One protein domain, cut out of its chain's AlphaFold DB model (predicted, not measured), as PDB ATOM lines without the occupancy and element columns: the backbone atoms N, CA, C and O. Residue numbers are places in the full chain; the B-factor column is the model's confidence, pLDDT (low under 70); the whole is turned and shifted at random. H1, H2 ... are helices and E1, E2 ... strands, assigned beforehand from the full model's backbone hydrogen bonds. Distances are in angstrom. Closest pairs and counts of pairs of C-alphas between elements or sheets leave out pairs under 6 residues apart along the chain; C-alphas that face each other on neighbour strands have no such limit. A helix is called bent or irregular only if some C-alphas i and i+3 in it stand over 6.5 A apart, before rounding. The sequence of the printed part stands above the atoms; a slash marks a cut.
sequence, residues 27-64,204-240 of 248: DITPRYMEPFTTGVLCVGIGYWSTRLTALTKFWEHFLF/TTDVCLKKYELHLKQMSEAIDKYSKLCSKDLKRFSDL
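This is residues 27 to 64 and 204 to 240 of the 248 residues of the protein "Hypothetical protein" of Oppiella nova (UniProt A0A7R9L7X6). What does the model look like? A small two-strand hairpin, E1 and E2, has helix H1 folded back on it, and the long helix H2 runs past H1 at a slant and makes most of the longest axis. A long loop, residues 30 to 41, joins the two strands. What is it made of? The printed part has 75 residues, with E1, E2, H1 and H2 in that order along the chain, an antiparallel sheet E1 - E2, and the class mostly helix. How large is it? It is compact, with a radius of gyration of the C-alphas of 13.0 A and spans of 39 by 28 by 23 A.

Where are the strands? E1 is residues 27 to 29, from C-alpha 27 at (190.153, 201.125, 129.522), and E2 is residues 42 to 45. Where are the helices? H1 is residues 47 to 63, 23.4 A long, and irregular, but only just: C-alphas 60 and 63 are 6.8 A apart. H2 is residues 216 to 239, 34.4 A long, ending at C-alpha 239 at (204.130, 221.795, 124.925).

How do the strands pair? The hairpin E1 and E2 is antiparallel at 170 degrees, with N 27 and O 44 within hydrogen-bond range at 2.9 A. Where is H1? Its closest C-alphas to E1 are those of Ser 49 and Asp 27, 4.7 A apart, and to E2 those of Leu 52 and Gly 44, 5.8 A apart. Where is H2? H1, with residues 55 to 58 alone, and H2, with residues 230 to 237 alone, only just touch, with 3 pairs of C-alphas within 8 A, the closest being Leu 55 and Leu 234 at 6.6 A. They run the same way at a steep tilt of 48 degrees, and H2 is apart from E1 and E2. Are the helix backbones complete? O i to N i+4 pairs are within range in 12 of 13 for H1 and 19 of 20 for H2.

Is there a cut? Residues 65 to 203 are not printed, and C-alphas 64 and 204 are 13.7 A apart. Which links are long? E1 to E2 is long, E2 to H1 is tight, and H1 to H2 is the link across the cut. What stands free, and where is confidence low? Residues 210 to 217 stand free, of which 216 and 217 belong to H2. The mean pLDDT of the printed part is 72.5, and 21 residues are under 70, among them 47 to 50, 61 to 64 and 236 to 240.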
ATOM      1  N   ASP A  27     188.930 201.507 130.247       68.50
ATOM      2  CA  ASP A  27     190.153 201.125 129.522       68.50
ATOM      3  C   ASP A  27     191.234 200.695 130.528       68.50
ATOM      4  O   ASP A  27     191.262 201.187 131.658       68.50
ATOM      5  N   ILE A  28     192.111 199.771 130.130       70.12
ATOM      6  CA  ILE A  28     193.129 199.166 131.000       70.12
ATOM      7  C   ILE A  28     194.487 199.184 130.292       70.12
ATOM      8  O   ILE A  28     194.610 198.820 129.123       70.12
ATOM      9  N   THR A  29     195.528 199.606 131.007       69.69
ATOM     10  CA  THR A  29     196.914 199.639 130.526       69.69
ATOM     11  C   THR A  29     197.864 199.052 131.583       69.69
ATOM     12  O   THR A  29     197.735 199.416 132.744       69.69
ATOM     13  N   PRO A  30     198.872 198.238 131.218       69.81
ATOM     14  CA  PRO A  30     199.167 197.783 129.862       69.81
ATOM     15  C   PRO A  30     198.099 196.807 129.351       69.81
ATOM     16  O   PRO A  30     197.606 195.962 130.091       69.81
ATOM     17  N   ARG A  31     197.740 196.928 128.064       67.00
ATOM     18  CA  ARG A  31     196.729 196.065 127.416       67.00
ATOM     19  C   ARG A  31     197.116 194.584 127.400       67.00
ATOM     20  O   ARG A  31     196.244 193.725 127.327       67.00
ATOM     21  N   TYR A  32     198.416 194.313 127.449       68.19
ATOM     22  CA  TYR A  32     198.986 192.982 127.565       68.19
ATOM     23  C   TYR A  32     199.919 192.968 128.773       68.19
ATOM     24  O   TYR A  32     200.853 193.766 128.858       68.19
ATOM     25  N   MET A  33     199.628 192.066 129.700       70.94
ATOM     26  CA  MET A  33     200.393 191.782 130.905       70.94
ATOM     27  C   MET A  33     200.391 190.261 131.071       70.94
ATOM     28  O   MET A  33     199.369 189.623 130.798       70.94
ATOM     29  N   GLU A  34     201.516 189.667 131.468       76.94
ATOM     30  CA  GLU A  34     201.556 188.220 131.686       76.94
ATOM     31  C   GLU A  34     200.672 187.859 132.892       76.94
ATOM     32  O   GLU A  34     200.647 188.606 133.869       76.94
ATOM     33  N   PRO A  35     199.960 186.716 132.887       77.56
ATOM     34  CA  PRO A  35     199.063 186.328 133.976       77.56
ATOM     35  C   PRO A  35     199.661 186.288 135.388       77.56
ATOM     36  O   PRO A  35     198.898 186.333 136.351       77.56
ATOM     37  N   PHE A  36     200.984 186.150 135.494       79.31
ATOM     38  CA  PHE A  36     201.743 186.098 136.746       79.31
ATOM     39  C   PHE A  36     202.388 187.444 137.123       79.31
ATOM     40  O   PHE A  36     202.974 187.558 138.193       79.31
ATOM     41  N   THR A  37     202.315 188.462 136.259       82.00
ATOM     42  CA  THR A  37     202.895 189.779 136.539       82.00
ATOM     43  C   THR A  37     202.108 190.511 137.622       82.00
ATOM     44  O   THR A  37     200.876 190.549 137.599       82.00
ATOM     45  N   THR A  38     202.833 191.155 138.533       83.88
ATOM     46  CA  THR A  38     202.297 192.060 139.558       83.88
ATOM     47  C   THR A  38     202.681 193.521 139.268       83.88
ATOM     48  O   THR A  38     203.420 193.812 138.325       83.88
ATOM     49  N   GLY A  39     202.181 194.473 140.063       83.75
ATOM     50  CA  GLY A  39     202.559 195.889 139.965       83.75
ATOM     51  C   GLY A  39     201.556 196.766 139.204       83.75
ATOM     52  O   GLY A  39     200.351 196.689 139.434       83.75
ATOM     53  N   VAL A  40     202.052 197.681 138.364       82.31
ATOM     54  CA  VAL A  40     201.264 198.801 137.816       82.31
ATOM     55  C   VAL A  40     200.313 198.398 136.671       82.31
ATOM     56  O   VAL A  40     200.744 197.916 135.630       82.31
ATOM     57  N   LEU A  41     199.016 198.694 136.826       79.94
ATOM     58  CA  LEU A  41     197.924 198.392 135.881       79.94
ATOM     59  C   LEU A  41     196.879 199.534 135.786       79.94
ATOM     60  O   LEU A  41     195.798 199.435 136.352       79.94
ATOM     61  N   CYS A  42     197.175 200.644 135.110       76.94
ATOM     62  CA  CYS A  42     196.278 201.804 134.987       76.94
ATOM     63  C   CYS A  42     194.867 201.432 134.504       76.94
ATOM     64  O   CYS A  42     194.719 200.865 133.425       76.94
ATOM     65  N   VAL A  43     193.836 201.824 135.267       75.38
ATOM     66  CA  VAL A  43     192.420 201.687 134.889       75.38
ATOM     67  C   VAL A  43     191.794 203.071 134.694       75.38
ATOM     68  O   VAL A  43     191.688 203.861 135.630       75.38
ATOM     69  N   GLY A  44     191.374 203.377 133.467       71.88
ATOM     70  CA  GLY A  44     190.709 204.627 133.104       71.88
ATOM     71  C   GLY A  44     189.200 204.432 133.001       71.88
ATOM     72  O   GLY A  44     188.748 203.606 132.215       71.88
ATOM     73  N   ILE A  45     188.415 205.205 133.756       70.50
ATOM     74  CA  ILE A  45     186.945 205.093 133.804       70.50
ATOM     75  C   ILE A  45     186.297 206.334 133.173       70.50
ATOM     76  O   ILE A  45     186.746 207.463 133.388       70.50
ATOM     77  N   GLY A  46     185.235 206.136 132.386       70.44
ATOM     78  CA  GLY A  46     184.460 207.208 131.759       70.44
ATOM     79  C   GLY A  46     185.343 208.117 130.906       70.44
ATOM     80  O   GLY A  46     186.026 207.646 129.996       70.44
ATOM     81  N   TYR A  47     185.384 209.411 131.236       67.69
ATOM     82  CA  TYR A  47     186.223 210.418 130.571       67.69
ATOM     83  C   TYR A  47     187.720 210.052 130.513       67.69
ATOM     84  O   TYR A  47     188.424 210.449 129.585       67.69
ATOM     85  N   TRP A  48     188.216 209.288 131.491       67.75
ATOM     86  CA  TRP A  48     189.629 208.923 131.573       67.75
ATOM     87  C   TRP A  48     190.028 207.713 130.730       67.75
ATOM     88  O   TRP A  48     191.219 207.534 130.502       67.75
ATOM     89  N   SER A  49     189.074 206.932 130.215       68.00
ATOM     90  CA  SER A  49     189.356 205.776 129.348       68.00
ATOM     91  C   SER A  49     190.146 206.176 128.088       68.00
ATOM     92  O   SER A  49     191.272 205.735 127.873       68.00
ATOM     93  N   THR A  50     189.619 207.114 127.300       67.69
ATOM     94  CA  THR A  50     190.256 207.606 126.065       67.69
ATOM     95  C   THR A  50     191.562 208.358 126.330       67.69
ATOM     96  O   THR A  50     192.533 208.201 125.585       67.69
ATOM     97  N   ARG A  51     191.619 209.140 127.418       70.69
ATOM     98  CA  ARG A  51     192.835 209.848 127.849       70.69
ATOM     99  C   ARG A  51     193.941 208.897 128.288       70.69
ATOM    100  O   ARG A  51     195.098 209.184 127.995       70.69
ATOM    101  N   LEU A  52     193.607 207.787 128.950       72.31
ATOM    102  CA  LEU A  52     194.590 206.792 129.360       72.31
ATOM    103  C   LEU A  52     195.276 206.186 128.134       72.31
ATOM    104  O   LEU A  52     196.495 206.237 128.056       72.31
ATOM    105  N   THR A  53     194.522 205.737 127.124       72.25
ATOM    106  CA  THR A  53     195.116 205.249 125.866       72.25
ATOM    107  C   THR A  53     196.034 206.280 125.190       72.25
ATOM    108  O   THR A  53     197.079 205.899 124.656       72.25
ATOM    109  N   ALA A  54     195.691 207.574 125.204       72.81
ATOM    110  CA  ALA A  54     196.551 208.622 124.645       72.81
ATOM    111  C   ALA A  54     197.846 208.818 125.460       72.81
ATOM    112  O   ALA A  54     198.933 208.892 124.887       72.81
ATOM    113  N   LEU A  55     197.732 208.843 126.790       75.38
ATOM    114  CA  LEU A  55     198.851 208.973 127.723       75.38
ATOM    115  C   LEU A  55     199.807 207.771 127.640       75.38
ATOM    116  O   LEU A  55     201.018 207.954 127.594       75.38
ATOM    117  N   THR A  56     199.269 206.555 127.518       74.19
ATOM    118  CA  THR A  56     200.045 205.327 127.303       74.19
ATOM    119  C   THR A  56     200.889 205.411 126.038       74.19
ATOM    120  O   THR A  56     202.082 205.137 126.088       74.19
ATOM    121  N   LYS A  57     200.312 205.841 124.906       75.50
ATOM    122  CA  LYS A  57     201.079 206.021 123.662       75.50
ATOM    123  C   LYS A  57     202.194 207.056 123.829       75.50
ATOM    124  O   LYS A  57     203.299 206.846 123.345       75.50
ATOM    125  N   PHE A  58     201.930 208.159 124.532       74.44
ATOM    126  CA  PHE A  58     202.962 209.152 124.840       74.44
ATOM    127  C   PHE A  58     204.109 208.546 125.669       74.44
ATOM    128  O   PHE A  58     205.276 208.734 125.331       74.44
ATOM    129  N   TRP A  59     203.786 207.760 126.697       76.50
ATOM    130  CA  TRP A  59     204.760 207.024 127.504       76.50
ATOM    131  C   TRP A  59     205.593 206.039 126.672       76.50
ATOM    132  O   TRP A  59     206.821 206.064 126.765       76.50
ATOM    133  N   GLU A  60     204.949 205.243 125.813       72.69
ATOM    134  CA  GLU A  60     205.607 204.298 124.898       72.69
ATOM    135  C   GLU A  60     206.569 204.987 123.908       72.69
ATOM    136  O   GLU A  60     207.590 204.398 123.566       72.69
ATOM    137  N   HIS A  61     206.285 206.223 123.473       66.81
ATOM    138  CA  HIS A  61     207.081 206.927 122.456       66.81
ATOM    139  C   HIS A  61     208.139 207.915 122.987       66.81
ATOM    140  O   HIS A  61     209.124 208.154 122.289       66.81
ATOM    141  N   PHE A  62     207.942 208.537 124.160       60.31
ATOM    142  CA  PHE A  62     208.729 209.721 124.563       60.31
ATOM    143  C   PHE A  62     209.410 209.650 125.933       60.31
ATOM    144  O   PHE A  62     210.350 210.411 126.159       60.31
ATOM    145  N   LEU A  63     208.940 208.805 126.855       60.84
ATOM    146  CA  LEU A  63     209.429 208.799 128.243       60.84
ATOM    147  C   LEU A  63     210.193 207.527 128.646       60.84
ATOM    148  O   LEU A  63     210.754 207.524 129.736       60.84
ATOM    149  N   PHE A  64     210.238 206.488 127.798       61.81
ATOM    150  CA  PHE A  64     210.996 205.243 128.033       61.81
ATOM    151  C   PHE A  64     210.630 204.542 129.358       61.81
ATOM    152  O   PHE A  64     211.421 204.455 130.298       61.81
ATOM    153  N   THR A 204     204.260 204.964 139.648       85.12
ATOM    154  CA  THR A 204     205.136 204.012 140.342       85.12
ATOM    155  C   THR A 204     204.339 203.187 141.346       85.12
ATOM    156  O   THR A 204     203.298 203.637 141.814       85.12
ATOM    157  N   THR A 205     204.794 201.990 141.716       81.31
ATOM    158  CA  THR A 205     204.059 201.127 142.653       81.31
ATOM    159  C   THR A 205     203.814 201.771 144.018       81.31
ATOM    160  O   THR A 205     202.787 201.484 144.612       81.31
ATOM    161  N   ASP A 206     204.640 202.686 144.524       79.50
ATOM    162  CA  ASP A 206     204.439 203.293 145.852       79.50
ATOM    163  C   ASP A 206     203.124 204.088 146.001       79.50
ATOM    164  O   ASP A 206     202.505 204.040 147.063       79.50
ATOM    165  N   VAL A 207     202.641 204.770 144.953       76.75
ATOM    166  CA  VAL A 207     201.520 205.732 145.071       76.75
ATOM    167  C   VAL A 207     200.128 205.100 145.286       76.75
ATOM    168  O   VAL A 207     199.105 205.788 145.292       76.75
ATOM    169  N   CYS A 208     200.047 203.788 145.456       75.75
ATOM    170  CA  CYS A 208     198.955 202.980 144.928       75.75
ATOM    171  C   CYS A 208     198.047 202.329 146.038       75.75
ATOM    172  O   CYS A 208     198.523 201.933 147.088       75.75
ATOM    173  N   LEU A 209     196.726 202.163 145.833       71.81
ATOM    174  CA  LEU A 209     195.737 201.566 146.778       71.81
ATOM    175  C   LEU A 209     195.640 200.010 146.743       71.81
ATOM    176  O   LEU A 209     194.914 199.495 145.915       71.81
ATOM    177  N   LYS A 210     196.273 199.212 147.608       71.75
ATOM    178  CA  LYS A 210     196.250 197.711 147.562       71.75
ATOM    179  C   LYS A 210     194.870 197.064 147.348       71.75
ATOM    180  O   LYS A 210     193.846 197.664 147.644       71.75
ATOM    181  N   LYS A 211     194.816 195.771 146.986       69.06
ATOM    182  CA  LYS A 211     193.551 195.007 146.834       69.06
ATOM    183  C   LYS A 211     192.524 195.214 147.972       69.06
ATOM    184  O   LYS A 211     191.329 195.251 147.698       69.06
ATOM    185  N   TYR A 212     192.968 195.360 149.224       71.56
ATOM    186  CA  TYR A 212     192.101 195.601 150.390       71.56
ATOM    187  C   TYR A 212     191.710 197.082 150.611       71.56
ATOM    188  O   TYR A 212     190.900 197.379 151.478       71.56
ATOM    189  N   GLU A 213     192.277 198.009 149.841       66.81
ATOM    190  CA  GLU A 213     192.043 199.462 149.868       66.81
ATOM    191  C   GLU A 213     191.093 199.898 148.722       66.81
ATOM    192  O   GLU A 213     190.758 201.077 148.610       66.81
ATOM    193  N   LEU A 214     190.613 198.948 147.901       71.56
ATOM    194  CA  LEU A 214     189.671 199.124 146.779       71.56
ATOM    195  C   LEU A 214     188.219 199.397 147.235       71.56
ATOM    196  O   LEU A 214     187.268 198.736 146.818       71.56
ATOM    197  N   HIS A 215     188.043 200.392 148.097       75.75
ATOM    198  CA  HIS A 215     186.738 200.921 148.489       75.75
ATOM    199  C   HIS A 215     186.404 202.183 147.678       75.75
ATOM    200  O   HIS A 215     187.291 202.964 147.338       75.75
ATOM    201  N   LEU A 216     185.112 202.425 147.414       71.56
ATOM    202  CA  LEU A 216     184.641 203.514 146.538       71.56
ATOM    203  C   LEU A 216     185.210 204.900 146.890       71.56
ATOM    204  O   LEU A 216     185.528 205.672 145.988       71.56
ATOM    205  N   LYS A 217     185.367 205.210 148.184       75.38
ATOM    206  CA  LYS A 217     185.921 206.489 148.646       75.38
ATOM    207  C   LYS A 217     187.400 206.633 148.267       75.38
ATOM    208  O   LYS A 217     187.748 207.568 147.553       75.38
ATOM    209  N   GLN A 218     188.236 205.679 148.673       76.25
ATOM    210  CA  GLN A 218     189.661 205.623 148.334       76.25
ATOM    211  C   GLN A 218     189.878 205.642 146.816       76.25
ATOM    212  O   GLN A 218     190.751 206.352 146.323       76.25
ATOM    213  N   MET A 219     189.044 204.912 146.067       72.88
ATOM    214  CA  MET A 219     189.040 204.936 144.605       72.88
ATOM    215  C   MET A 219     188.768 206.350 144.068       72.88
ATOM    216  O   MET A 219     189.560 206.860 143.279       72.88
ATOM    217  N   SER A 220     187.709 207.024 144.527       71.00
ATOM    218  CA  SER A 220     187.406 208.403 144.115       71.00
ATOM    219  C   SER A 220     188.554 209.373 144.428       71.00
ATOM    220  O   SER A 220     188.960 210.151 143.568       71.00
ATOM    221  N   GLU A 221     189.127 209.289 145.631       76.62
ATOM    222  CA  GLU A 221     190.253 210.126 146.068       76.62
ATOM    223  C   GLU A 221     191.517 209.889 145.220       76.62
ATOM    224  O   GLU A 221     192.210 210.841 144.843       76.62
ATOM    225  N   ALA A 222     191.804 208.634 144.859       74.25
ATOM    226  CA  ALA A 222     192.889 208.298 143.944       74.25
ATOM    227  C   ALA A 222     192.625 208.825 142.528       74.25
ATOM    228  O   ALA A 222     193.525 209.430 141.943       74.25
ATOM    229  N   ILE A 223     191.406 208.675 141.994       70.75
ATOM    230  CA  ILE A 223     191.036 209.240 140.688       70.75
ATOM    231  C   ILE A 223     191.337 210.738 140.674       70.75
ATOM    232  O   ILE A 223     192.089 211.179 139.809       70.75
ATOM    233  N   ASP A 224     190.853 211.514 141.644       70.81
ATOM    234  CA  ASP A 224     191.076 212.965 141.677       70.81
ATOM    235  C   ASP A 224     192.556 213.351 141.818       70.81
ATOM    236  O   ASP A 224     193.019 214.313 141.190       70.81
ATOM    237  N   LYS A 225     193.319 212.610 142.630       76.38
ATOM    238  CA  LYS A 225     194.752 212.850 142.847       76.38
ATOM    239  C   LYS A 225     195.570 212.560 141.587       76.38
ATOM    240  O   LYS A 225     196.341 213.416 141.142       76.38
ATOM    241  N   TYR A 226     195.396 211.386 140.985       74.12
ATOM    242  CA  TYR A 226     196.232 210.931 139.872       74.12
ATOM    243  C   TYR A 226     195.753 211.456 138.515       74.12
ATOM    244  O   TYR A 226     196.588 211.733 137.657       74.12
ATOM    245  N   SER A 227     194.467 211.796 138.364       71.38
ATOM    246  CA  SER A 227     193.966 212.608 137.239       71.38
ATOM    247  C   SER A 227     194.722 213.931 137.100       71.38
ATOM    248  O   SER A 227     195.043 214.353 135.988       71.38
ATOM    249  N   LYS A 228     195.043 214.596 138.220       74.38
ATOM    250  CA  LYS A 228     195.818 215.849 138.225       74.38
ATOM    251  C   LYS A 228     197.281 215.616 137.847       74.38
ATOM    252  O   LYS A 228     197.839 216.432 137.115       74.38
ATOM    253  N   LEU A 229     197.889 214.514 138.297       76.44
ATOM    254  CA  LEU A 229     199.257 214.128 137.926       76.44
ATOM    255  C   LEU A 229     199.357 213.835 136.420       76.44
ATOM    256  O   LEU A 229     200.105 214.505 135.712       76.44
ATOM    257  N   CYS A 230     198.515 212.931 135.916       71.62
ATOM    258  CA  CYS A 230     198.431 212.580 134.499       71.62
ATOM    259  C   CYS A 230     198.061 213.785 133.616       71.62
ATOM    260  O   CYS A 230     198.572 213.915 132.509       71.62
ATOM    261  N   SER A 231     197.227 214.717 134.100       72.00
ATOM    262  CA  SER A 231     196.928 215.963 133.373       72.00
ATOM    263  C   SER A 231     198.132 216.896 133.248       72.00
ATOM    264  O   SER A 231     198.251 217.581 132.235       72.00
ATOM    265  N   LYS A 232     199.011 216.964 134.259       77.12
ATOM    266  CA  LYS A 232     200.247 217.761 134.183       77.12
ATOM    267  C   LYS A 232     201.225 217.150 133.179       77.12
ATOM    268  O   LYS A 232     201.778 217.881 132.363       77.12
ATOM    269  N   ASP A 233     201.376 215.829 133.203       73.25
ATOM    270  CA  ASP A 233     202.237 215.101 132.266       73.25
ATOM    271  C   ASP A 233     201.725 215.216 130.814       73.25
ATOM    272  O   ASP A 233     202.477 215.540 129.899       73.25
ATOM    273  N   LEU A 234     200.406 215.117 130.605       68.31
ATOM    274  CA  LEU A 234     199.785 215.316 129.291       68.31
ATOM    275  C   LEU A 234     199.869 216.771 128.782       68.31
ATOM    276  O   LEU A 234     199.909 216.990 127.574       68.31
ATOM    277  N   LYS A 235     199.923 217.778 129.668       73.56
ATOM    278  CA  LYS A 235     200.213 219.170 129.262       73.56
ATOM    279  C   LYS A 235     201.662 219.338 128.810       73.56
ATOM    280  O   LYS A 235     201.912 219.955 127.784       73.56
ATOM    281  N   ARG A 236     202.608 218.699 129.505       69.44
ATOM    282  CA  ARG A 236     204.006 218.648 129.056       69.44
ATOM    283  C   ARG A 236     204.119 218.048 127.649       69.44
ATOM    284  O   ARG A 236     204.937 218.519 126.869       69.44
ATOM    285  N   PHE A 237     203.269 217.078 127.295       64.06
ATOM    286  CA  PHE A 237     203.159 216.581 125.919       64.06
ATOM    287  C   PHE A 237     202.636 217.627 124.919       64.06
ATOM    288  O   PHE A 237     203.222 217.746 123.850       64.06
ATOM    289  N   SER A 238     201.598 218.416 125.233       61.31
ATOM    290  CA  SER A 238     201.130 219.465 124.302       61.31
ATOM    291  C   SER A 238     202.163 220.571 124.054       61.31
ATOM    292  O   SER A 238     202.148 221.192 122.994       61.31
ATOM    293  N   ASP A 239     203.066 220.789 125.011       64.44
ATOM    294  CA  ASP A 239     204.130 221.795 124.925       64.44
ATOM    295  C   ASP A 239     205.386 221.263 124.196       64.44
ATOM    296  O   ASP A 239     206.190 222.037 123.662       64.44
ATOM    297  N   LEU A 240     205.551 219.935 124.123       61.84
ATOM    298  CA  LEU A 240     206.584 219.270 123.328       61.84
ATOM    299  C   LEU A 240     206.216 219.344 121.839       61.84
ATOM    300  O   LEU A 240     205.448 218.533 121.321       61.84
TER     301      LEU A 240